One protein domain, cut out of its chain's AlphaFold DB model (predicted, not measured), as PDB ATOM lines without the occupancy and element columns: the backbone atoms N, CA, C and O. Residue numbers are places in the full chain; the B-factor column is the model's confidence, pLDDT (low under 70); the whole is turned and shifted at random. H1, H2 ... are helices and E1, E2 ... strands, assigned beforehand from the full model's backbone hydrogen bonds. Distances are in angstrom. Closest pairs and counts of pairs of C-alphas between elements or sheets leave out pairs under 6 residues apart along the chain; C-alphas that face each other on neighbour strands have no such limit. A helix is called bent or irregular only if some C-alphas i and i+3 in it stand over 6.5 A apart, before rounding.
ATOM      1  N   GLY A 135     -19.031 -31.755 -38.715       88.69
ATOM      2  CA  GLY A 135     -17.738 -31.066 -38.655       88.69
ATOM      3  C   GLY A 135     -17.394 -30.608 -37.243       88.69
ATOM      4  O   GLY A 135     -16.310 -30.895 -36.730       88.69
ATOM      5  N   GLY A 136     -18.350 -29.980 -36.568       83.00
ATOM      6  CA  GLY A 136     -18.214 -29.522 -35.199       83.00
ATOM      7  C   GLY A 136     -18.077 -30.671 -34.209       83.00
ATOM      8  O   GLY A 136     -17.256 -30.599 -33.292       83.00
ATOM      9  N   TRP A 137     -18.818 -31.764 -34.421       81.12
ATOM     10  CA  TRP A 137     -18.640 -32.984 -33.632       81.12
ATOM     11  C   TRP A 137     -17.211 -33.534 -33.774       81.12
ATOM     12  O   TRP A 137     -16.542 -33.762 -32.764       81.12
ATOM     13  N   CYS A 138     -16.696 -33.653 -35.003       86.69
ATOM     14  CA  CYS A 138     -15.330 -34.112 -35.258       86.69
ATOM     15  C   CYS A 138     -14.258 -33.221 -34.603       86.69
ATOM     16  O   CYS A 138     -13.333 -33.739 -33.969       86.69
ATOM     17  N   ALA A 139     -14.382 -31.893 -34.711       83.94
ATOM     18  CA  ALA A 139     -13.453 -30.950 -34.080       83.94
ATOM     19  C   ALA A 139     -13.381 -31.133 -32.560       83.94
ATOM     20  O   ALA A 139     -12.287 -31.187 -31.992       83.94
ATOM     21  N   LYS A 140     -14.535 -31.261 -31.895       73.19
ATOM     22  CA  LYS A 140     -14.578 -31.454 -30.440       73.19
ATOM     23  C   LYS A 140     -13.953 -32.776 -30.016       73.19
ATOM     24  O   LYS A 140     -13.116 -32.776 -29.117       73.19
ATOM     25  N   ARG A 141     -14.241 -33.874 -30.724       74.06
ATOM     26  CA  ARG A 141     -13.631 -35.182 -30.426       74.06
ATOM     27  C   ARG A 141     -12.117 -35.170 -30.524       74.06
ATOM     28  O   ARG A 141     -11.446 -35.718 -29.655       74.06
ATOM     29  N   ARG A 142     -11.572 -34.492 -31.525       77.94
ATOM     30  CA  ARG A 142     -10.124 -34.316 -31.654       77.94
ATOM     31  C   ARG A 142      -9.529 -33.423 -30.570       77.94
ATOM     32  O   ARG A 142      -8.469 -33.734 -30.035       77.94
ATOM     33  N   GLN A 143     -10.217 -32.353 -30.179       72.56
ATOM     34  CA  GLN A 143      -9.792 -31.526 -29.047       72.56
ATOM     35  C   GLN A 143      -9.714 -32.347 -27.744       72.56
ATOM     36  O   GLN A 143      -8.742 -32.235 -26.998       72.56
ATOM     37  N   GLU A 144     -10.701 -33.208 -27.495       62.94
ATOM     38  CA  GLU A 144     -10.776 -34.074 -26.309       62.94
ATOM     39  C   GLU A 144      -9.658 -35.122 -26.251       62.94
ATOM     40  O   GLU A 144      -9.170 -35.438 -25.165       62.94
ATOM     41  N   THR A 145      -9.226 -35.645 -27.402       63.72
ATOM     42  CA  THR A 145      -8.112 -36.603 -27.501       63.72
ATOM     43  C   THR A 145      -6.737 -35.932 -27.546       63.72
ATOM     44  O   THR A 145      -5.724 -36.613 -27.699       63.72
ATOM     45  N   GLY A 146      -6.670 -34.603 -27.394       69.31
ATOM     46  CA  GLY A 146      -5.422 -33.836 -27.445       69.31
ATOM     47  C   GLY A 146      -4.885 -33.606 -28.862       69.31
ATOM     48  O   GLY A 146      -3.751 -33.165 -29.021       69.31
ATOM     49  N   GLN A 147      -5.692 -33.866 -29.888       76.25
ATOM     50  CA  GLN A 147      -5.379 -33.685 -31.308       76.25
ATOM     51  C   GLN A 147      -6.058 -32.425 -31.862       76.25
ATOM     52  O   GLN A 147      -6.728 -32.471 -32.892       76.25
ATOM     53  N   SER A 148      -5.924 -31.292 -31.162       78.31
ATOM     54  CA  SER A 148      -6.486 -30.017 -31.640       78.31
ATOM     55  C   SER A 148      -6.009 -29.719 -33.065       78.31
ATOM     56  O   SER A 148      -4.858 -29.998 -33.400       78.31
ATOM     57  N   MET A 149      -6.890 -29.163 -33.898       85.56
ATOM     58  CA  MET A 149      -6.568 -28.815 -35.284       85.56
ATOM     59  C   MET A 149      -6.856 -27.350 -35.568       85.56
ATOM     60  O   MET A 149      -7.718 -26.745 -34.932       85.56
ATOM     61  N   GLU A 150      -6.201 -26.844 -36.602       87.06
ATOM     62  CA  GLU A 150      -6.511 -25.572 -37.241       87.06
ATOM     63  C   GLU A 150      -6.804 -25.837 -38.718       87.06
ATOM     64  O   GLU A 150      -6.134 -26.655 -39.349       87.06
ATOM     65  N   VAL A 151      -7.799 -25.156 -39.284       89.06
ATOM     66  CA  VAL A 151      -8.135 -25.272 -40.708       89.06
ATOM     67  C   VAL A 151      -7.597 -24.041 -41.427       89.06
ATOM     68  O   VAL A 151      -7.935 -22.919 -41.085       89.06
ATOM     69  N   SER A 152      -6.757 -24.235 -42.443       86.00
ATOM     70  CA  SER A 152      -6.084 -23.130 -43.154       86.00
ATOM     71  C   SER A 152      -6.637 -22.878 -44.561       86.00
ATOM     72  O   SER A 152      -5.908 -22.441 -45.451       86.00
ATOM     73  N   LEU A 153      -7.919 -23.175 -44.790       89.81
ATOM     74  CA  LEU A 153      -8.569 -23.037 -46.095       89.81
ATOM     75  C   LEU A 153      -8.970 -21.588 -46.375       89.81
ATOM     76  O   LEU A 153      -9.829 -21.038 -45.699       89.81
ATOM     77  N   SER A 154      -8.403 -20.989 -47.420       91.88
ATOM     78  CA  SER A 154      -8.760 -19.622 -47.825       91.88
ATOM     79  C   SER A 154      -9.794 -19.609 -48.950       91.88
ATOM     80  O   SER A 154     -10.671 -18.747 -48.985       91.88
ATOM     81  N   ARG A 155      -9.699 -20.566 -49.880       93.75
ATOM     82  CA  ARG A 155     -10.523 -20.598 -51.092       93.75
ATOM     83  C   ARG A 155     -10.865 -22.027 -51.489       93.75
ATOM     84  O   ARG A 155      -9.994 -22.897 -51.492       93.75
ATOM     85  N   VAL A 156     -12.121 -22.248 -51.866       95.69
ATOM     86  CA  VAL A 156     -12.624 -23.524 -52.387       95.69
ATOM     87  C   VAL A 156     -13.216 -23.298 -53.772       95.69
ATOM     88  O   VAL A 156     -14.166 -22.534 -53.940       95.69
ATOM     89  N   LEU A 157     -12.656 -23.973 -54.769       95.44
ATOM     90  CA  LEU A 157     -13.130 -23.973 -56.146       95.44
ATOM     91  C   LEU A 157     -13.938 -25.237 -56.395       95.44
ATOM     92  O   LEU A 157     -13.426 -26.344 -56.254       95.44
ATOM     93  N   VAL A 158     -15.197 -25.071 -56.774       96.31
ATOM     94  CA  VAL A 158     -16.095 -26.182 -57.079       96.31
ATOM     95  C   VAL A 158     -16.198 -26.338 -58.587       96.31
ATOM     96  O   VAL A 158     -16.600 -25.403 -59.283       96.31
ATOM     97  N   ASP A 159     -15.856 -27.527 -59.072       94.56
ATOM     98  CA  ASP A 159     -15.978 -27.887 -60.477       94.56
ATOM     99  C   ASP A 159     -17.444 -27.898 -60.939       94.56
ATOM    100  O   ASP A 159     -18.322 -28.505 -60.321       94.56
ATOM    101  N   THR A 160     -17.706 -27.181 -62.033       92.12
ATOM    102  CA  THR A 160     -19.016 -27.070 -62.686       92.12
ATOM    103  C   THR A 160     -19.108 -27.900 -63.965       92.12
ATOM    104  O   THR A 160     -19.990 -27.655 -64.796       92.12
ATOM    105  N   SER A 161     -18.167 -28.818 -64.185       92.88
ATOM    106  CA  SER A 161     -18.145 -29.706 -65.336       92.88
ATOM    107  C   SER A 161     -19.383 -30.604 -65.381       92.88
ATOM    108  O   SER A 161     -20.083 -30.838 -64.392       92.88
ATOM    109  N   ARG A 162     -19.698 -31.110 -66.574       91.81
ATOM    110  CA  ARG A 162     -20.904 -31.926 -66.777       91.81
ATOM    111  C   ARG A 162     -20.916 -33.204 -65.923       91.81
ATOM    112  O   ARG A 162     -21.998 -33.653 -65.540       91.81
ATOM    113  N   SER A 163     -19.756 -33.796 -65.646       91.62
ATOM    114  CA  SER A 163     -19.628 -35.017 -64.838       91.62
ATOM    115  C   SER A 163     -19.955 -34.773 -63.362       91.62
ATOM    116  O   SER A 163     -20.588 -35.616 -62.728       91.62
ATOM    117  N   MET A 164     -19.685 -33.569 -62.857       94.31
ATOM    118  CA  MET A 164     -19.970 -33.167 -61.476       94.31
ATOM    119  C   MET A 164     -21.461 -33.060 -61.147       94.31
ATOM    120  O   MET A 164     -21.838 -33.082 -59.977       94.31
ATOM    121  N   ARG A 165     -22.351 -33.000 -62.149       91.25
ATOM    122  CA  ARG A 165     -23.800 -32.856 -61.921       91.25
ATOM    123  C   ARG A 165     -24.373 -33.963 -61.032       91.25
ATOM    124  O   ARG A 165     -25.224 -33.693 -60.190       91.25
ATOM    125  N   GLN A 166     -23.920 -35.200 -61.220       92.38
ATOM    126  CA  GLN A 166     -24.374 -36.335 -60.408       92.38
ATOM    127  C   GLN A 166     -23.729 -36.369 -59.014       92.38
ATOM    128  O   GLN A 166     -24.214 -37.078 -58.139       92.38
ATOM    129  N   LEU A 167     -22.654 -35.601 -58.820       94.56
ATOM    130  CA  LEU A 167     -21.868 -35.526 -57.590       94.56
ATOM    131  C   LEU A 167     -22.230 -34.304 -56.733       94.56
ATOM    132  O   LEU A 167     -21.639 -34.090 -55.676       94.56
ATOM    133  N   GLN A 168     -23.216 -33.507 -57.159       93.69
ATOM    134  CA  GLN A 168     -23.668 -32.330 -56.416       93.69
ATOM    135  C   GLN A 168     -24.038 -32.652 -54.953       93.69
ATOM    136  O   GLN A 168     -23.618 -31.928 -54.054       93.69
ATOM    137  N   PRO A 169     -24.772 -33.743 -54.650       94.06
ATOM    138  CA  PRO A 169     -25.095 -34.063 -53.260       94.06
ATOM    139  C   PRO A 169     -23.848 -34.248 -52.380       94.06
ATOM    140  O   PRO A 169     -23.828 -33.799 -51.235       94.06
ATOM    141  N   GLN A 170     -22.791 -34.861 -52.919       96.19
ATOM    142  CA  GLN A 170     -21.511 -35.053 -52.238       96.19
ATOM    143  C   GLN A 170     -20.794 -33.719 -52.010       96.19
ATOM    144  O   GLN A 170     -20.295 -33.472 -50.913       96.19
ATOM    145  N   VAL A 171     -20.790 -32.835 -53.012       96.62
ATOM    146  CA  VAL A 171     -20.229 -31.481 -52.887       96.62
ATOM    147  C   VAL A 171     -20.958 -30.690 -51.800       96.62
ATOM    148  O   VAL A 171     -20.312 -30.110 -50.932       96.62
ATOM    149  N   GLU A 172     -22.293 -30.685 -51.798       95.31
ATOM    150  CA  GLU A 172     -23.082 -29.995 -50.769       95.31
ATOM    151  C   GLU A 172     -22.821 -30.550 -49.368       95.31
ATOM    152  O   GLU A 172     -22.722 -29.779 -48.415       95.31
ATOM    153  N   ALA A 173     -22.726 -31.874 -49.228       94.81
ATOM    154  CA  ALA A 173     -22.423 -32.522 -47.959       94.81
ATOM    155  C   ALA A 173     -21.039 -32.111 -47.434       94.81
ATOM    156  O   ALA A 173     -20.907 -31.707 -46.279       94.81
ATOM    157  N   LEU A 174     -20.027 -32.136 -48.302       97.06
ATOM    158  CA  LEU A 174     -18.662 -31.740 -47.966       97.06
ATOM    159  C   LEU A 174     -18.562 -30.253 -47.595       97.06
ATOM    160  O   LEU A 174     -17.946 -29.920 -46.586       97.06
ATOM    161  N   LEU A 175     -19.185 -29.355 -48.365       96.19
ATOM    162  CA  LEU A 175     -19.167 -27.918 -48.067       96.19
ATOM    163  C   LEU A 175     -19.850 -27.606 -46.733       96.19
ATOM    164  O   LEU A 175     -19.331 -26.812 -45.955       96.19
ATOM    165  N   ARG A 176     -20.974 -28.269 -46.443       93.50
ATOM    166  CA  ARG A 176     -21.698 -28.119 -45.174       93.50
ATOM    167  C   ARG A 176     -20.876 -28.624 -43.989       93.50
ATOM    168  O   ARG A 176     -20.882 -28.001 -42.935       93.50
ATOM    169  N   PHE A 177     -20.143 -29.724 -44.174       95.06
ATOM    170  CA  PHE A 177     -19.189 -30.226 -43.187       95.06
ATOM    171  C   PHE A 177     -18.046 -29.231 -42.935       95.06
ATOM    172  O   PHE A 177     -17.730 -28.964 -41.780       95.06
ATOM    173  N   ILE A 178     -17.446 -28.664 -43.990       94.88
ATOM    174  CA  ILE A 178     -16.357 -27.678 -43.870       94.88
ATOM    175  C   ILE A 178     -16.846 -26.405 -43.173       94.88
ATOM    176  O   ILE A 178     -16.150 -25.890 -42.303       94.88
ATOM    177  N   GLU A 179     -18.028 -25.905 -43.539       91.19
ATOM    178  CA  GLU A 179     -18.640 -24.732 -42.908       91.19
ATOM    179  C   GLU A 179     -18.842 -24.957 -41.407       91.19
ATOM    180  O   GLU A 179     -18.354 -24.174 -40.594       91.19
ATOM    181  N   ASP A 180     -19.491 -26.062 -41.038       88.75
ATOM    182  CA  ASP A 180     -19.731 -26.433 -39.645       88.75
ATOM    183  C   ASP A 180     -18.415 -26.606 -38.867       88.75
ATOM    184  O   ASP A 180     -18.269 -26.056 -37.778       88.75
ATOM    185  N   LEU A 181     -17.410 -27.258 -39.462       90.75
ATOM    186  CA  LEU A 181     -16.074 -27.398 -38.881       90.75
ATOM    187  C   LEU A 181     -15.408 -26.038 -38.606       90.75
ATOM    188  O   LEU A 181     -14.918 -25.810 -37.500       90.75
ATOM    189  N   CYS A 182     -15.389 -25.132 -39.590       88.69
ATOM    190  CA  CYS A 182     -14.752 -23.817 -39.458       88.69
ATOM    191  C   CYS A 182     -15.462 -22.949 -38.414       88.69
ATOM    192  O   CYS A 182     -14.796 -22.314 -37.597       88.69
ATOM    193  N   LEU A 183     -16.800 -22.972 -38.390       84.44
ATOM    194  CA  LEU A 183     -17.592 -22.257 -37.388       84.44
ATOM    195  C   LEU A 183     -17.301 -22.760 -35.970       84.44
ATOM    196  O   LEU A 183     -17.162 -21.952 -35.055       84.44
ATOM    197  N   THR A 184     -17.168 -24.075 -35.769       79.50
ATOM    198  CA  THR A 184     -16.837 -24.649 -34.453       79.50
ATOM    199  C   THR A 184     -15.410 -24.337 -34.007       79.50
ATOM    200  O   THR A 184     -15.166 -24.207 -32.805       79.50
ATOM    201  N   LEU A 185     -14.471 -24.246 -34.951       81.75
ATOM    202  CA  LEU A 185     -13.076 -23.876 -34.698       81.75
ATOM    203  C   LEU A 185     -12.858 -22.355 -34.638       81.75
ATOM    204  O   LEU A 185     -11.721 -21.924 -34.475       81.75
ATOM    205  N   GLU A 186     -13.917 -21.551 -34.782       82.25
ATOM    206  CA  GLU A 186     -13.858 -20.081 -34.803       82.25
ATOM    207  C   GLU A 186     -12.853 -19.541 -35.837       82.25
ATOM    208  O   GLU A 186     -12.153 -18.555 -35.611       82.25
ATOM    209  N   THR A 187     -12.774 -20.210 -36.989       86.56
ATOM    210  CA  THR A 187     -11.893 -19.844 -38.102       86.56
ATOM    211  C   THR A 187     -12.693 -19.220 -39.244       86.56
ATOM    212  O   THR A 187     -13.869 -19.540 -39.439       86.56
ATOM    213  N   ASP A 188     -12.054 -18.337 -40.016       89.00
ATOM    214  CA  ASP A 188     -12.656 -17.727 -41.200       89.00
ATOM    215  C   ASP A 188     -13.151 -18.789 -42.193       89.00
ATOM    216  O   ASP A 188     -12.461 -19.762 -42.504       89.00
ATOM    217  N   LEU A 189     -14.359 -18.578 -42.723       91.06
ATOM    218  CA  LEU A 189     -14.916 -19.439 -43.760       91.06
ATOM    219  C   LEU A 189     -14.161 -19.240 -45.082       91.06
ATOM    220  O   LEU A 189     -13.905 -18.096 -45.473       91.06
ATOM    221  N   PRO A 190     -13.863 -20.321 -45.825       94.31
ATOM    222  CA  PRO A 190     -13.247 -20.190 -47.132       94.31
ATOM    223  C   PRO A 190     -14.203 -19.521 -48.122       94.31
ATOM    224  O   PRO A 190     -15.411 -19.775 -48.131       94.31
ATOM    225  N   VAL A 191     -13.651 -18.725 -49.035       95.50
ATOM    226  CA  VAL A 191     -14.424 -18.177 -50.153       95.50
ATOM    227  C   VAL A 191     -14.733 -19.305 -51.136       95.50
ATOM    228  O   VAL A 191     -13.819 -19.935 -51.671       95.50
ATOM    229  N   ILE A 192     -16.021 -19.560 -51.378       96.44
ATOM    230  CA  ILE A 192     -16.471 -20.594 -52.317       96.44
ATOM    231  C   ILE A 192     -16.719 -19.974 -53.690       96.44
ATOM    232  O   ILE A 192     -17.559 -19.085 -53.842       96.44
ATOM    233  N   GLU A 193     -16.059 -20.508 -54.712       95.19
ATOM    234  CA  GLU A 193     -16.204 -20.067 -56.097       95.19
ATOM    235  C   GLU A 193     -16.513 -21.229 -57.043       95.19
ATOM    236  O   GLU A 193     -16.180 -22.385 -56.794       95.19
ATOM    237  N   ARG A 194     -17.161 -20.897 -58.159       94.56
ATOM    238  CA  ARG A 194     -17.557 -21.828 -59.224       94.56
ATOM    239  C   ARG A 194     -17.041 -21.289 -60.560       94.56
ATOM    240  O   ARG A 194     -17.792 -20.609 -61.263       94.56
ATOM    241  N   PRO A 195     -15.740 -21.455 -60.851       91.69
ATOM    242  CA  PRO A 195     -15.134 -20.908 -62.057       91.69
ATOM    243  C   PRO A 195     -15.643 -21.630 -63.309       91.69
ATOM    244  O   PRO A 195     -16.017 -22.797 -63.263       91.69
ATOM    245  N   ALA A 196     -15.616 -20.933 -64.446       89.19
ATOM    246  CA  ALA A 196     -15.961 -21.536 -65.726       89.19
ATOM    247  C   ALA A 196     -14.929 -22.601 -66.132       89.19
ATOM    248  O   ALA A 196     -13.722 -22.368 -66.065       89.19
ATOM    249  N   VAL A 197     -15.410 -23.736 -66.635       88.38
ATOM    250  CA  VAL A 197     -14.579 -24.830 -67.150       88.38
ATOM    251  C   VAL A 197     -14.534 -24.720 -68.667       88.38
ATOM    252  O   VAL A 197     -15.572 -24.758 -69.330       88.38
ATOM    253  N   SER A 198     -13.337 -24.530 -69.227       85.12
ATOM    254  CA  SER A 198     -13.138 -24.294 -70.668       85.12
ATOM    255  C   SER A 198     -14.014 -23.158 -71.229       85.12
ATOM    256  O   SER A 198     -14.523 -23.233 -72.344       85.12
ATOM    257  N   GLY A 199     -14.226 -22.101 -70.434       84.88
ATOM    258  CA  GLY A 199     -15.040 -20.937 -70.806       84.88
ATOM    259  C   GLY A 199     -16.553 -21.102 -70.615       84.88
ATOM    260  O   GLY A 199     -17.288 -20.135 -70.812       84.88
ATOM    261  N   ALA A 200     -17.033 -22.276 -70.191       87.62
ATOM    262  CA  ALA A 200     -18.440 -22.511 -69.876       87.62
ATOM    263  C   ALA A 200     -18.697 -22.397 -68.366       87.62
ATOM    264  O   ALA A 200     -18.069 -23.087 -67.566       87.62
ATOM    265  N   SER A 201     -19.646 -21.547 -67.968       87.44
ATOM    266  CA  SER A 201     -20.010 -21.340 -66.556       87.44
ATOM    267  C   SER A 201     -20.779 -22.508 -65.929       87.44
ATOM    268  O   SER A 201     -20.923 -22.558 -64.712       87.44
ATOM    269  N   GLN A 202     -21.330 -23.403 -66.752       87.12
ATOM    270  CA  GLN A 202     -22.019 -24.627 -66.345       87.12
ATOM    271  C   GLN A 202     -21.816 -25.702 -67.411       87.12
ATOM    272  O   GLN A 202     -21.715 -25.381 -68.596       87.12
ATOM    273  N   ASP A 203     -21.784 -26.964 -66.984       87.75
ATOM    274  CA  ASP A 203     -21.654 -28.145 -67.844       87.75
ATOM    275  C   ASP A 203     -20.433 -28.106 -68.776       87.75
ATOM    276  O   ASP A 203     -20.449 -28.676 -69.872       87.75
ATOM    277  N   GLY A 204     -19.367 -27.432 -68.343       86.81
ATOM    278  CA  GLY A 204     -18.116 -27.392 -69.083       86.81
ATOM    279  C   GLY A 204     -17.475 -28.775 -69.195       86.81
ATOM    280  O   GLY A 204     -17.845 -29.732 -68.507       86.81
ATOM    281  N   VAL A 205     -16.504 -28.882 -70.095       85.88
ATOM    282  CA  VAL A 205     -15.741 -30.112 -70.323       85.88
ATOM    283  C   VAL A 205     -14.265 -29.791 -70.146       85.88
ATOM    284  O   VAL A 205     -13.755 -28.872 -70.788       85.88
ATOM    285  N   GLY A 206     -13.594 -30.545 -69.279       86.88
ATOM    286  CA  GLY A 206     -12.196 -30.337 -68.909       86.88
ATOM    287  C   GLY A 206     -12.035 -30.122 -67.406       86.88
ATOM    288  O   GLY A 206     -12.962 -30.387 -66.647       86.88
ATOM    289  N   ALA A 207     -10.860 -29.642 -67.006       87.00
ATOM    290  CA  ALA A 207     -10.511 -29.374 -65.615       87.00
ATOM    291  C   ALA A 207     -10.527 -27.869 -65.308       87.00
ATOM    292  O   ALA A 207     -10.403 -27.027 -66.205       87.00
ATOM    293  N   ILE A 208     -10.636 -27.526 -64.023       88.56
ATOM    294  CA  ILE A 208     -10.428 -26.151 -63.560       88.56
ATOM    295  C   ILE A 208      -8.942 -25.795 -63.687       88.56
ATOM    296  O   ILE A 208      -8.077 -26.551 -63.252       88.56
ATOM    297  N   ALA A 209      -8.658 -24.602 -64.213       84.12
ATOM    298  CA  ALA A 209      -7.340 -23.973 -64.170       84.12
ATOM    299  C   ALA A 209      -7.336 -22.868 -63.090       84.12
ATOM    300  O   ALA A 209      -7.743 -21.735 -63.370       84.12
ATOM    301  N   PRO A 210      -6.966 -23.182 -61.835       82.94
ATOM    302  CA  PRO A 210      -6.978 -22.215 -60.747       82.94
ATOM    303  C   PRO A 210      -5.926 -21.126 -60.976       82.94
ATOM    304  O   PRO A 210      -4.749 -21.413 -61.171       82.94
ATOM    305  N   ALA A 211      -6.342 -19.862 -60.915       82.38
ATOM    306  CA  ALA A 211      -5.398 -18.750 -60.887       82.38
ATOM    307  C   ALA A 211      -4.649 -18.717 -59.538       82.38
ATOM    308  O   ALA A 211      -5.295 -18.949 -58.505       82.38
ATOM    309  N   PRO A 212      -3.344 -18.374 -59.519       80.94
ATOM    310  CA  PRO A 212      -2.582 -18.220 -58.283       80.94
ATOM    311  C   PRO A 212      -3.253 -17.233 -57.322       80.94
ATOM    312  O   PRO A 212      -3.641 -16.131 -57.715       80.94
ATOM    313  N   ALA A 213      -3.381 -17.624 -56.055       81.50
ATOM    314  CA  ALA A 213      -3.999 -16.821 -55.006       81.50
ATOM    315  C   ALA A 213      -3.247 -17.004 -53.677       81.50
ATOM    316  O   ALA A 213      -2.652 -18.061 -53.452       81.50
ATOM    317  N   PRO A 214      -3.237 -15.997 -52.786       81.94
ATOM    318  CA  PRO A 214      -2.667 -16.156 -51.457       81.94
ATOM    319  C   PRO A 214      -3.503 -17.128 -50.612       81.94
ATOM    320  O   PRO A 214      -4.727 -17.163 -50.713       81.94
ATOM    321  N   GLY A 215      -2.829 -17.864 -49.727       86.31
ATOM    322  CA  GLY A 215      -3.470 -18.845 -48.855       86.31
ATOM    323  C   GLY A 215      -3.671 -20.199 -49.532       86.31
ATOM    324  O   GLY A 215      -3.191 -20.438 -50.640       86.31
ATOM    325  N   ARG A 216      -4.345 -21.116 -48.837       89.88
ATOM    326  CA  ARG A 216      -4.576 -22.473 -49.339       89.88
ATOM    327  C   ARG A 216      -5.812 -22.485 -50.235       89.88
ATOM    328  O   ARG A 216      -6.912 -22.174 -49.771       89.88
ATOM    329  N   THR A 217      -5.620 -22.841 -51.504       91.31
ATOM    330  CA  THR A 217      -6.704 -23.021 -52.479       91.31
ATOM    331  C   THR A 217      -6.943 -24.505 -52.704       91.31
ATOM    332  O   THR A 217      -6.009 -25.231 -53.033       91.31
ATOM    333  N   VAL A 218      -8.194 -24.935 -52.553       93.12
ATOM    334  CA  VAL A 218      -8.621 -26.319 -52.780       93.12
ATOM    335  C   VAL A 218      -9.585 -26.392 -53.954       93.12
ATOM    336  O   VAL A 218     -10.514 -25.593 -54.039       93.12
ATOM    337  N   VAL A 219      -9.399 -27.373 -54.832       94.44
ATOM    338  CA  VAL A 219     -10.316 -27.708 -55.924       94.44
ATOM    339  C   VAL A 219     -11.092 -28.973 -55.563       94.44
ATOM    340  O   VAL A 219     -10.496 -30.006 -55.259       94.44
ATOM    341  N   ILE A 220     -12.423 -28.902 -55.609       95.94
ATOM    342  CA  ILE A 220     -13.324 -30.054 -55.481       95.94
ATOM    343  C   ILE A 220     -13.749 -30.477 -56.888       95.94
ATOM    344  O   ILE A 220     -14.461 -29.730 -57.564       95.94
ATOM    345  N   THR A 221     -13.307 -31.652 -57.329       94.25
ATOM    346  CA  THR A 221     -13.508 -32.142 -58.706       94.25
ATOM    347  C   THR A 221     -13.440 -33.670 -58.776       94.25
ATOM    348  O   THR A 221     -12.875 -34.318 -57.896       94.25
ATOM    349  N   ASP A 222     -14.012 -34.257 -59.821       92.69
ATOM    350  CA  ASP A 222     -13.793 -35.649 -60.218       92.69
ATOM    351  C   ASP A 222     -12.691 -35.802 -61.279       92.69
ATOM    352  O   ASP A 222     -12.261 -36.922 -61.561       92.69
ATOM    353  N   LEU A 223     -12.215 -34.689 -61.845       89.44
ATOM    354  CA  LEU A 223     -11.191 -34.639 -62.877       89.44
ATOM    355  C   LEU A 223     -10.124 -33.584 -62.527       89.44
ATOM    356  O   LEU A 223     -10.269 -32.404 -62.865       89.44
ATOM    357  N   PRO A 224      -9.028 -33.986 -61.866       86.06
ATOM    358  CA  PRO A 224      -7.959 -33.061 -61.525       86.06
ATOM    359  C   PRO A 224      -7.273 -32.475 -62.768       86.06
ATOM    360  O   PRO A 224      -7.155 -33.125 -63.810       86.06
ATOM    361  N   GLY A 225      -6.801 -31.233 -62.645       80.50
ATOM    362  CA  GLY A 225      -5.983 -30.583 -63.665       80.50
ATOM    363  C   GLY A 225      -4.529 -31.060 -63.628       80.50
ATOM    364  O   GLY A 225      -4.051 -31.567 -62.616       80.50
ATOM    365  N   VAL A 226      -3.819 -30.863 -64.739       69.75
ATOM    366  CA  VAL A 226      -2.370 -31.105 -64.844       69.75
ATOM    367  C   VAL A 226      -1.628 -29.807 -64.496       69.75
ATOM    368  O   VAL A 226      -2.101 -28.733 -64.864       69.75
ATOM    369  N   ASP A 227      -0.488 -29.909 -63.806       65.38
ATOM    370  CA  ASP A 227       0.437 -28.799 -63.512       65.38
ATOM    371  C   ASP A 227      -0.200 -27.595 -62.793       65.38
ATOM    372  O   ASP A 227      -0.137 -26.456 -63.260       65.38
ATOM    373  N   THR A 228      -0.827 -27.832 -61.638       68.88
ATOM    374  CA  THR A 228      -1.362 -26.755 -60.794       68.88
ATOM    375  C   THR A 228      -0.813 -26.845 -59.370       68.88
ATOM    376  O   THR A 228      -0.649 -27.936 -58.830       68.88
ATOM    377  N   ASP A 229      -0.600 -25.690 -58.737       73.62
ATOM    378  CA  ASP A 229      -0.215 -25.590 -57.319       73.62
ATOM    379  C   ASP A 229      -1.422 -25.733 -56.369       73.62
ATOM    380  O   ASP A 229      -1.356 -25.363 -55.195       73.62
ATOM    381  N   ALA A 230      -2.571 -26.183 -56.883       81.44
ATOM    382  CA  ALA A 230      -3.777 -26.314 -56.085       81.44
ATOM    383  C   ALA A 230      -3.828 -27.662 -55.366       81.44
ATOM    384  O   ALA A 230      -3.426 -28.700 -55.890       81.44
ATOM    385  N   ASP A 231      -4.414 -27.632 -54.178       90.94
ATOM    386  CA  ASP A 231      -4.765 -28.832 -53.439       90.94
ATOM    387  C   ASP A 231      -6.080 -29.408 -53.985       90.94
ATOM    388  O   ASP A 231      -6.960 -28.660 -54.416       90.94
ATOM    389  N   TYR A 232      -6.264 -30.725 -53.921       92.50
ATOM    390  CA  TYR A 232      -7.438 -31.390 -54.496       92.50
ATOM    391  C   TYR A 232      -8.221 -32.219 -53.476       92.50
ATOM    392  O   TYR A 232      -7.659 -33.061 -52.779       92.50
ATOM    393  N   LEU A 233      -9.543 -32.037 -53.448       94.56
ATOM    394  CA  LEU A 233     -10.498 -32.978 -52.858       94.56
ATOM    395  C   LEU A 233     -11.226 -33.696 -53.993       94.56
ATOM    396  O   LEU A 233     -12.060 -33.111 -54.688       94.56
ATOM    397  N   LEU A 234     -10.873 -34.961 -54.194       93.50
ATOM    398  CA  LEU A 234     -11.308 -35.755 -55.330       93.50
ATOM    399  C   LEU A 234     -12.613 -36.496 -55.033       93.50
ATOM    400  O   LEU A 234     -12.753 -37.171 -54.010       93.50
ATOM    401  N   LEU A 235     -13.555 -36.406 -55.972       91.44
ATOM    402  CA  LEU A 235     -14.830 -37.132 -55.960       91.44
ATOM    403  C   LEU A 235     -14.786 -38.407 -56.825       91.44
ATOM    404  O   LEU A 235     -15.807 -38.843 -57.358       91.44
ATOM    405  N   CYS A 236     -13.598 -38.982 -56.994       85.38
ATOM    406  CA  CYS A 236     -13.340 -40.169 -57.804       85.38
ATOM    407  C   CYS A 236     -12.668 -41.277 -56.977       85.38
ATOM    408  O   CYS A 236     -12.459 -41.136 -55.771       85.38
ATOM    409  N   GLU A 237     -12.342 -42.395 -57.626       84.12
ATOM    410  CA  GLU A 237     -11.618 -43.489 -56.980       84.12
ATOM    411  C   GLU A 237     -10.199 -43.075 -56.569       84.12
ATOM    412  O   GLU A 237      -9.541 -42.268 -57.227       84.12
ATOM    413  N   GLU A 238      -9.716 -43.680 -55.483       83.62
ATOM    414  CA  GLU A 238      -8.402 -43.402 -54.897       83.62
ATOM    415  C   GLU A 238      -7.240 -43.733 -55.845       83.62
ATOM    416  O   GLU A 238      -6.191 -43.100 -55.779       83.62
ATOM    417  N   THR A 239      -7.449 -44.651 -56.794       85.06
ATOM    418  CA  THR A 239      -6.476 -45.018 -57.838       85.06
ATOM    419  C   THR A 239      -6.032 -43.824 -58.686       85.06
ATOM    420  O   THR A 239      -4.928 -43.827 -59.224       85.06
ATOM    421  N   VAL A 240      -6.836 -42.757 -58.764       83.88
ATOM    422  CA  VAL A 240      -6.455 -41.511 -59.444       83.88
ATOM    423  C   VAL A 240      -5.279 -40.818 -58.746       83.88
ATOM    424  O   VAL A 240      -4.456 -40.203 -59.424       83.88
ATOM    425  N   LEU A 241      -5.120 -40.967 -57.425       84.94
ATOM    426  CA  LEU A 241      -3.998 -40.382 -56.678       84.94
ATOM    427  C   LEU A 241      -2.640 -40.925 -57.145       84.94
ATOM    428  O   LEU A 241      -1.649 -40.197 -57.112       84.94
ATOM    429  N   GLU A 242      -2.590 -42.161 -57.654       84.88
ATOM    430  CA  GLU A 242      -1.367 -42.758 -58.217       84.88
ATOM    431  C   GLU A 242      -0.842 -41.970 -59.427       84.88
ATOM    432  O   GLU A 242       0.352 -41.992 -59.727       84.88
ATOM    433  N   THR A 243      -1.723 -41.233 -60.106       82.00
ATOM    434  CA  THR A 243      -1.375 -40.392 -61.257       82.00
ATOM    435  C   THR A 243      -0.919 -38.984 -60.862       82.00
ATOM    436  O   THR A 243      -0.443 -38.240 -61.717       82.00
ATOM    437  N   MET A 244      -1.011 -38.621 -59.574       81.38
ATOM    438  CA  MET A 244      -0.716 -37.281 -59.052       81.38
ATOM    439  C   MET A 244       0.203 -37.295 -57.812       81.38
ATOM    440  O   MET A 244      -0.118 -36.673 -56.800       81.38
ATOM    441  N   PRO A 245       1.379 -37.948 -57.853       72.88
ATOM    442  CA  PRO A 245       2.206 -38.175 -56.662       72.88
ATOM    443  C   PRO A 245       2.791 -36.899 -56.034       72.88
ATOM    444  O   PRO A 245       3.229 -36.929 -54.888       72.88
ATOM    445  N   GLN A 246       2.841 -35.795 -56.784       73.69
ATOM    446  CA  GLN A 246       3.344 -34.501 -56.306       73.69
ATOM    447  C   GLN A 246       2.227 -33.551 -55.864       73.69
ATOM    448  O   GLN A 246       2.507 -32.541 -55.223       73.69
ATOM    449  N   ALA A 247       0.970 -33.855 -56.196       75.12
ATOM    450  CA  ALA A 247      -0.146 -33.009 -55.816       75.12
ATOM    451  C   ALA A 247      -0.590 -33.334 -54.395       75.12
ATOM    452  O   ALA A 247      -0.699 -34.494 -53.991       75.12
ATOM    453  N   ARG A 248      -0.947 -32.297 -53.646       87.19
ATOM    454  CA  ARG A 248      -1.606 -32.473 -52.362       87.19
ATOM    455  C   ARG A 248      -3.087 -32.759 -52.590       87.19
ATOM    456  O   ARG A 248      -3.926 -31.861 -52.607       87.19
ATOM    457  N   ALA A 249      -3.400 -34.033 -52.776       90.69
ATOM    458  CA  ALA A 249      -4.736 -34.511 -53.099       90.69
ATOM    459  C   ALA A 249      -5.263 -35.494 -52.043       90.69
ATOM    460  O   ALA A 249      -4.489 -36.202 -51.398       90.69
ATOM    461  N   LEU A 250      -6.583 -35.539 -51.872       93.31
ATOM    462  CA  LEU A 250      -7.279 -36.543 -51.073       93.31
ATOM    463  C   LEU A 250      -8.509 -37.042 -51.831       93.31
ATOM    464  O   LEU A 250      -9.373 -36.249 -52.198       93.31
ATOM    465  N   ALA A 251      -8.611 -38.358 -52.000       93.56
ATOM    466  CA  ALA A 251      -9.840 -39.036 -52.395       93.56
ATOM    467  C   ALA A 251     -10.487 -39.649 -51.147       93.56
ATOM    468  O   ALA A 251      -9.823 -40.323 -50.359       93.56
ATOM    469  N   LEU A 252     -11.779 -39.397 -50.938       92.44
ATOM    470  CA  LEU A 252     -12.491 -39.929 -49.777       92.44
ATOM    471  C   LEU A 252     -13.013 -41.340 -50.042       92.44
ATOM    472  O   LEU A 252     -13.571 -41.630 -51.100       92.44
ATOM    473  N   SER A 253     -12.891 -42.204 -49.034       92.56
ATOM    474  CA  SER A 253     -13.447 -43.555 -49.092       92.56
ATOM    475  C   SER A 253     -14.983 -43.535 -49.184       92.56
ATOM    476  O   SER A 253     -15.629 -42.588 -48.716       92.56
ATOM    477  N   PRO A 254     -15.621 -44.605 -49.697       92.06
ATOM    478  CA  PRO A 254     -17.079 -44.723 -49.680       92.06
ATOM    479  C   PRO A 254     -17.687 -44.590 -48.276       92.06
ATOM    480  O   PRO A 254     -18.770 -44.030 -48.126       92.06
ATOM    481  N   ALA A 255     -16.985 -45.064 -47.241       93.06
ATOM    482  CA  ALA A 255     -17.424 -44.936 -45.853       93.06
ATOM    483  C   ALA A 255     -17.425 -43.470 -45.390       93.06
ATOM    484  O   ALA A 255     -18.382 -43.035 -44.753       93.06
ATOM    485  N   ALA A 256     -16.404 -42.688 -45.754       95.25
ATOM    486  CA  ALA A 256     -16.360 -41.256 -45.461       95.25
ATOM    487  C   ALA A 256     -17.516 -40.510 -46.148       95.25
ATOM    488  O   ALA A 256     -18.214 -39.728 -45.503       95.25
ATOM    489  N   TRP A 257     -17.789 -40.815 -47.423       94.94
ATOM    490  CA  TRP A 257     -18.934 -40.242 -48.140       94.94
ATOM    491  C   TRP A 257     -20.276 -40.595 -47.504       94.94
ATOM    492  O   TRP A 257     -21.152 -39.736 -47.415       94.94
ATOM    493  N   GLN A 258     -20.431 -41.834 -47.032       92.50
ATOM    494  CA  GLN A 258     -21.624 -42.234 -46.293       92.50
ATOM    495  C   GLN A 258     -21.797 -41.396 -45.029       92.50
ATOM    496  O   GLN A 258     -22.903 -40.920 -44.802       92.50
ATOM    497  N   GLN A 259     -20.733 -41.165 -44.251       91.56
ATOM    498  CA  GLN A 259     -20.813 -40.321 -43.055       91.56
ATOM    499  C   GLN A 259     -21.169 -38.871 -43.395       91.56
ATOM    500  O   GLN A 259     -22.087 -38.325 -42.789       91.56
ATOM    501  N   LEU A 260     -20.520 -38.274 -44.402       94.69
ATOM    502  CA  LEU A 260     -20.805 -36.901 -44.842       94.69
ATOM    503  C   LEU A 260     -22.263 -36.711 -45.288       94.69
ATOM    504  O   LEU A 260     -22.843 -35.653 -45.061       94.69
ATOM    505  N   ALA A 261     -22.864 -37.728 -45.909       89.94
ATOM    506  CA  ALA A 261     -24.237 -37.671 -46.404       89.94
ATOM    507  C   ALA A 261     -25.314 -37.911 -45.324       89.94
ATOM    508  O   ALA A 261     -26.507 -37.775 -45.618       89.94
ATOM    509  N   ARG A 262     -24.935 -38.294 -44.094       79.19
ATOM    510  CA  ARG A 262     -25.900 -38.567 -43.018       79.19
ATOM    511  C   ARG A 262     -26.657 -37.307 -42.624       79.19
ATOM    512  O   ARG A 262     -26.102 -36.218 -42.521       79.19
ATOM    513  N   GLN A 263     -27.948 -37.486 -42.364       71.12
ATOM    514  CA  GLN A 263     -28.836 -36.428 -41.870       71.12
ATOM    515  C   GLN A 263     -29.137 -36.568 -40.375       71.12
ATOM    516  O   GLN A 263     -29.677 -35.651 -39.762       71.12
ATOM    517  N   ASP A 264     -28.825 -37.727 -39.797       64.56
ATOM    518  CA  ASP A 264     -28.936 -37.967 -38.367       64.56
ATOM    519  C   ASP A 264     -27.666 -37.506 -37.632       64.56
ATOM    520  O   ASP A 264     -26.625 -37.268 -38.245       64.56
ATOM    521  N   THR A 265     -27.766 -37.377 -36.310       63.50
ATOM    522  CA  THR A 265     -26.701 -36.861 -35.433       63.50
ATOM    523  C   THR A 265     -26.120 -37.929 -34.500       63.50
ATOM    524  O   THR A 265     -25.468 -37.597 -33.512       63.50
ATOM    525  N   ALA A 266     -26.342 -39.219 -34.790       57.91
ATOM    526  CA  ALA A 266     -25.811 -40.336 -34.001       57.91
ATOM    527  C   ALA A 266     -24.370 -40.680 -34.429       57.91
ATOM    528  O   ALA A 266     -24.103 -41.750 -34.986       57.91
ATOM    529  N   TYR A 267     -23.465 -39.717 -34.272       69.94
ATOM    530  CA  TYR A 267     -22.056 -39.847 -34.641       69.94
ATOM    531  C   TYR A 267     -21.263 -40.558 -33.549       69.94
ATOM    532  O   TYR A 267     -21.326 -40.178 -32.383       69.94
ATOM    533  N   ASP A 268     -20.456 -41.527 -33.969       62.88
ATOM    534  CA  ASP A 268     -19.787 -42.491 -33.103       62.88
ATOM    535  C   ASP A 268     -18.297 -42.659 -33.451       62.88
ATOM    536  O   ASP A 268     -17.752 -42.031 -34.360       62.88
ATOM    537  N   HIS A 269     -17.602 -43.566 -32.764       68.38
ATOM    538  CA  HIS A 269     -16.192 -43.838 -33.060       68.38
ATOM    539  C   HIS A 269     -15.946 -44.233 -34.530       68.38
ATOM    540  O   HIS A 269     -14.929 -43.844 -35.101       68.38
ATOM    541  N   GLN A 270     -16.852 -44.986 -35.164       73.25
ATOM    542  CA  GLN A 270     -16.706 -45.350 -36.579       73.25
ATOM    543  C   GLN A 270     -16.793 -44.117 -37.484       73.25
ATOM    544  O   GLN A 270     -16.065 -44.026 -38.472       73.25
ATOM    545  N   THR A 271     -17.628 -43.151 -37.104       82.25
ATOM    546  CA  THR A 271     -17.739 -41.846 -37.754       82.25
ATOM    547  C   THR A 271     -16.403 -41.100 -37.714       82.25
ATOM    548  O   THR A 271     -15.934 -40.657 -38.762       82.25
ATOM    549  N   MET A 272     -15.736 -41.040 -36.550       83.06
ATOM    550  CA  MET A 272     -14.380 -40.467 -36.451       83.06
ATOM    551  C   MET A 272     -13.379 -41.209 -37.331       83.06
ATOM    552  O   MET A 272     -12.699 -40.584 -38.136       83.06
ATOM    553  N   THR A 273     -13.315 -42.539 -37.226       87.44
ATOM    554  CA  THR A 273     -12.347 -43.345 -37.988       87.44
ATOM    555  C   THR A 273     -12.497 -43.147 -39.498       87.44
ATOM    556  O   THR A 273     -11.503 -43.087 -40.216       87.44
ATOM    557  N   ALA A 274     -13.731 -43.030 -39.995       93.62
ATOM    558  CA  ALA A 274     -13.989 -42.810 -41.414       93.62
ATOM    559  C   ALA A 274     -13.564 -41.410 -41.893       93.62
ATOM    560  O   ALA A 274     -13.168 -41.264 -43.049       93.62
ATOM    561  N   LEU A 275     -13.656 -40.389 -41.033       96.56
ATOM    562  CA  LEU A 275     -13.402 -38.986 -41.386       96.56
ATOM    563  C   LEU A 275     -12.013 -38.484 -40.990       96.56
ATOM    564  O   LEU A 275     -11.610 -37.421 -41.459       96.56
ATOM    565  N   ASP A 276     -11.259 -39.232 -40.189       94.12
ATOM    566  CA  ASP A 276      -9.901 -38.861 -39.782       94.12
ATOM    567  C   ASP A 276      -8.981 -38.485 -40.957       94.12
ATOM    568  O   ASP A 276      -8.346 -37.433 -40.869       94.12
ATOM    569  N   PRO A 277      -8.965 -39.213 -42.093       95.06
ATOM    570  CA  PRO A 277      -8.162 -38.807 -43.248       95.06
ATOM    571  C   PRO A 277      -8.531 -37.421 -43.799       95.06
ATOM    572  O   PRO A 277      -7.651 -36.649 -44.182       95.06
ATOM    573  N   LEU A 278      -9.825 -37.075 -43.812       96.38
ATOM    574  CA  LEU A 278     -10.297 -35.755 -44.237       96.38
ATOM    575  C   LEU A 278      -9.846 -34.672 -43.260       96.38
ATOM    576  O   LEU A 278      -9.335 -33.637 -43.676       96.38
ATOM    577  N   LEU A 279     -10.015 -34.918 -41.963       95.25
ATOM    578  CA  LEU A 279      -9.638 -33.979 -40.911       95.25
ATOM    579  C   LEU A 279      -8.123 -33.726 -40.891       95.25
ATOM    580  O   LEU A 279      -7.699 -32.575 -40.805       95.25
ATOM    581  N   ASP A 280      -7.307 -34.773 -41.039       93.75
ATOM    582  CA  ASP A 280      -5.847 -34.652 -41.135       93.75
ATOM    583  C   ASP A 280      -5.436 -33.829 -42.351       93.75
ATOM    584  O   ASP A 280      -4.589 -32.943 -42.254       93.75
ATOM    585  N   TRP A 281      -6.064 -34.076 -43.498       94.44
ATOM    586  CA  TRP A 281      -5.771 -33.353 -44.728       94.44
ATOM    587  C   TRP A 281      -6.203 -31.879 -44.678       94.44
ATOM    588  O   TRP A 281      -5.492 -30.992 -45.170       94.44
ATOM    589  N   LEU A 282      -7.350 -31.585 -44.060       94.38
ATOM    590  CA  LEU A 282      -7.820 -30.218 -43.816       94.38
ATOM    591  C   LEU A 282      -6.904 -29.467 -42.838       94.38
ATOM    592  O   LEU A 282      -6.668 -28.275 -43.032       94.38
ATOM    593  N   GLY A 283      -6.338 -30.179 -41.860       91.06
ATOM    594  CA  GLY A 283      -5.467 -29.624 -40.827       91.06
ATOM    595  C   GLY A 283      -4.036 -29.285 -41.259       91.06
ATOM    596  O   GLY A 283      -3.339 -28.566 -40.547       91.06
ATOM    597  N   GLN A 284      -3.551 -29.776 -42.404       89.75
ATOM    598  CA  GLN A 284      -2.163 -29.493 -42.809       89.75
ATOM    599  C   GLN A 284      -2.017 -28.037 -43.302       89.75
ATOM    600  O   GLN A 284      -2.887 -27.500 -43.997       89.75
TER     601      GLN A 284
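AT A GLANCE: This is residues 135 to 284 of the 293 residues of an uncharacterized protein of Actinomyces urogenitalis DORA_12 (UniProt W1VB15). A twisted parallel sheet of five strands has the long, kinked helix H2 running along one face, over E1 and E3. H4 and H5 meet nearly at a right angle beside it, H1 packs on the last part of H2, H3 only grazes the sheet by edge strand E5, and the loop of residues 198 to 205 lies at the end opposite to H1. The printed part has 150 residues, with five named helices and five named strands in the order H1 E1 H2 E2 E3 E4 H3 E5 H4 H5; the class is mixed, helices and strands. The sheet's order is E2 E1 E3 E4 E5. The whole is compact, with a radius of gyration of the C-alphas of 15.1 A and spans of 46 by 31 by 27 A.

HOW THE PARTS SIT: H1, residues 135 to 144, touches residues 177 to 184 of H2, residues 163 to 184, at a steep tilt of 44 degrees, the same way; the closest C-alphas are those of Gly 135 and Leu 181, 4.0 A apart. E1, residues 153 to 158, is the parallel neighbour of E2, residues 191 to 193, with N 156 and O 191 2.9 A apart. H2 is on the sheet at a height of 9.0 A, along the strands at 11 degrees to E1 on the local plane; E1, H2 and E2 form a strand-helix-strand unit, two parallel neighbour strands with a helix between, with a right-handed crossover. E3, residues 216 to 221, is parallel to E1, with N 157 and O 218 2.8 A apart, and to E4, residues 231 to 234, with N 219 and O 231 2.8 A apart. E4, H3, residues 238 to 243, and E5, residues 249 to 251, form another such right-handed unit; N 250 and O 232 are 2.8 A apart. H4, residues 254 to 260, touches residues 271 to 275 of H5, residues 269 to 283, about perpendicular at 85 degrees, closest at the C-alphas of Ala 256 and Ala 274, 4.9 A. H4 also touches H2, closest at the C-alphas of Ala 173 and Leu 260, 5.6 A. H5 is on the sheet at a height of 7.7 A, over none of its strands. Every O i to N i+4 pair is within hydrogen-bond range in H1 and H4, against 15 of 18 in H2, 9 of 11 in H5 and 0 of 2 in H3, where 3 of 3 O i to N i+3 pairs are.

IN THESE COORDINATES: H1 begins at C-alpha 135 (-17.738, -31.066, -38.655). E1 is 13.7 A long, H2 32.2 A, E3 16.2 A and H5 19.4 A. H2 has a kink of 50 degrees near residue 170. H2 and H5 are irregular: C-alphas 166 and 169 are 7.5 A apart, 274 and 277 7.3 A. H5 ends at C-alpha 283 (-5.467, -29.624, -40.827).

THE WHOLE: The C-alphas farthest apart are those of Glu 144 and Gly 199, 46.6 A. The printed part has no cut; the link from E2 to E3, 22 residues, is long. The pLDDT is under 70 in residues 144 to 146, 226 to 228 and 264 to 269.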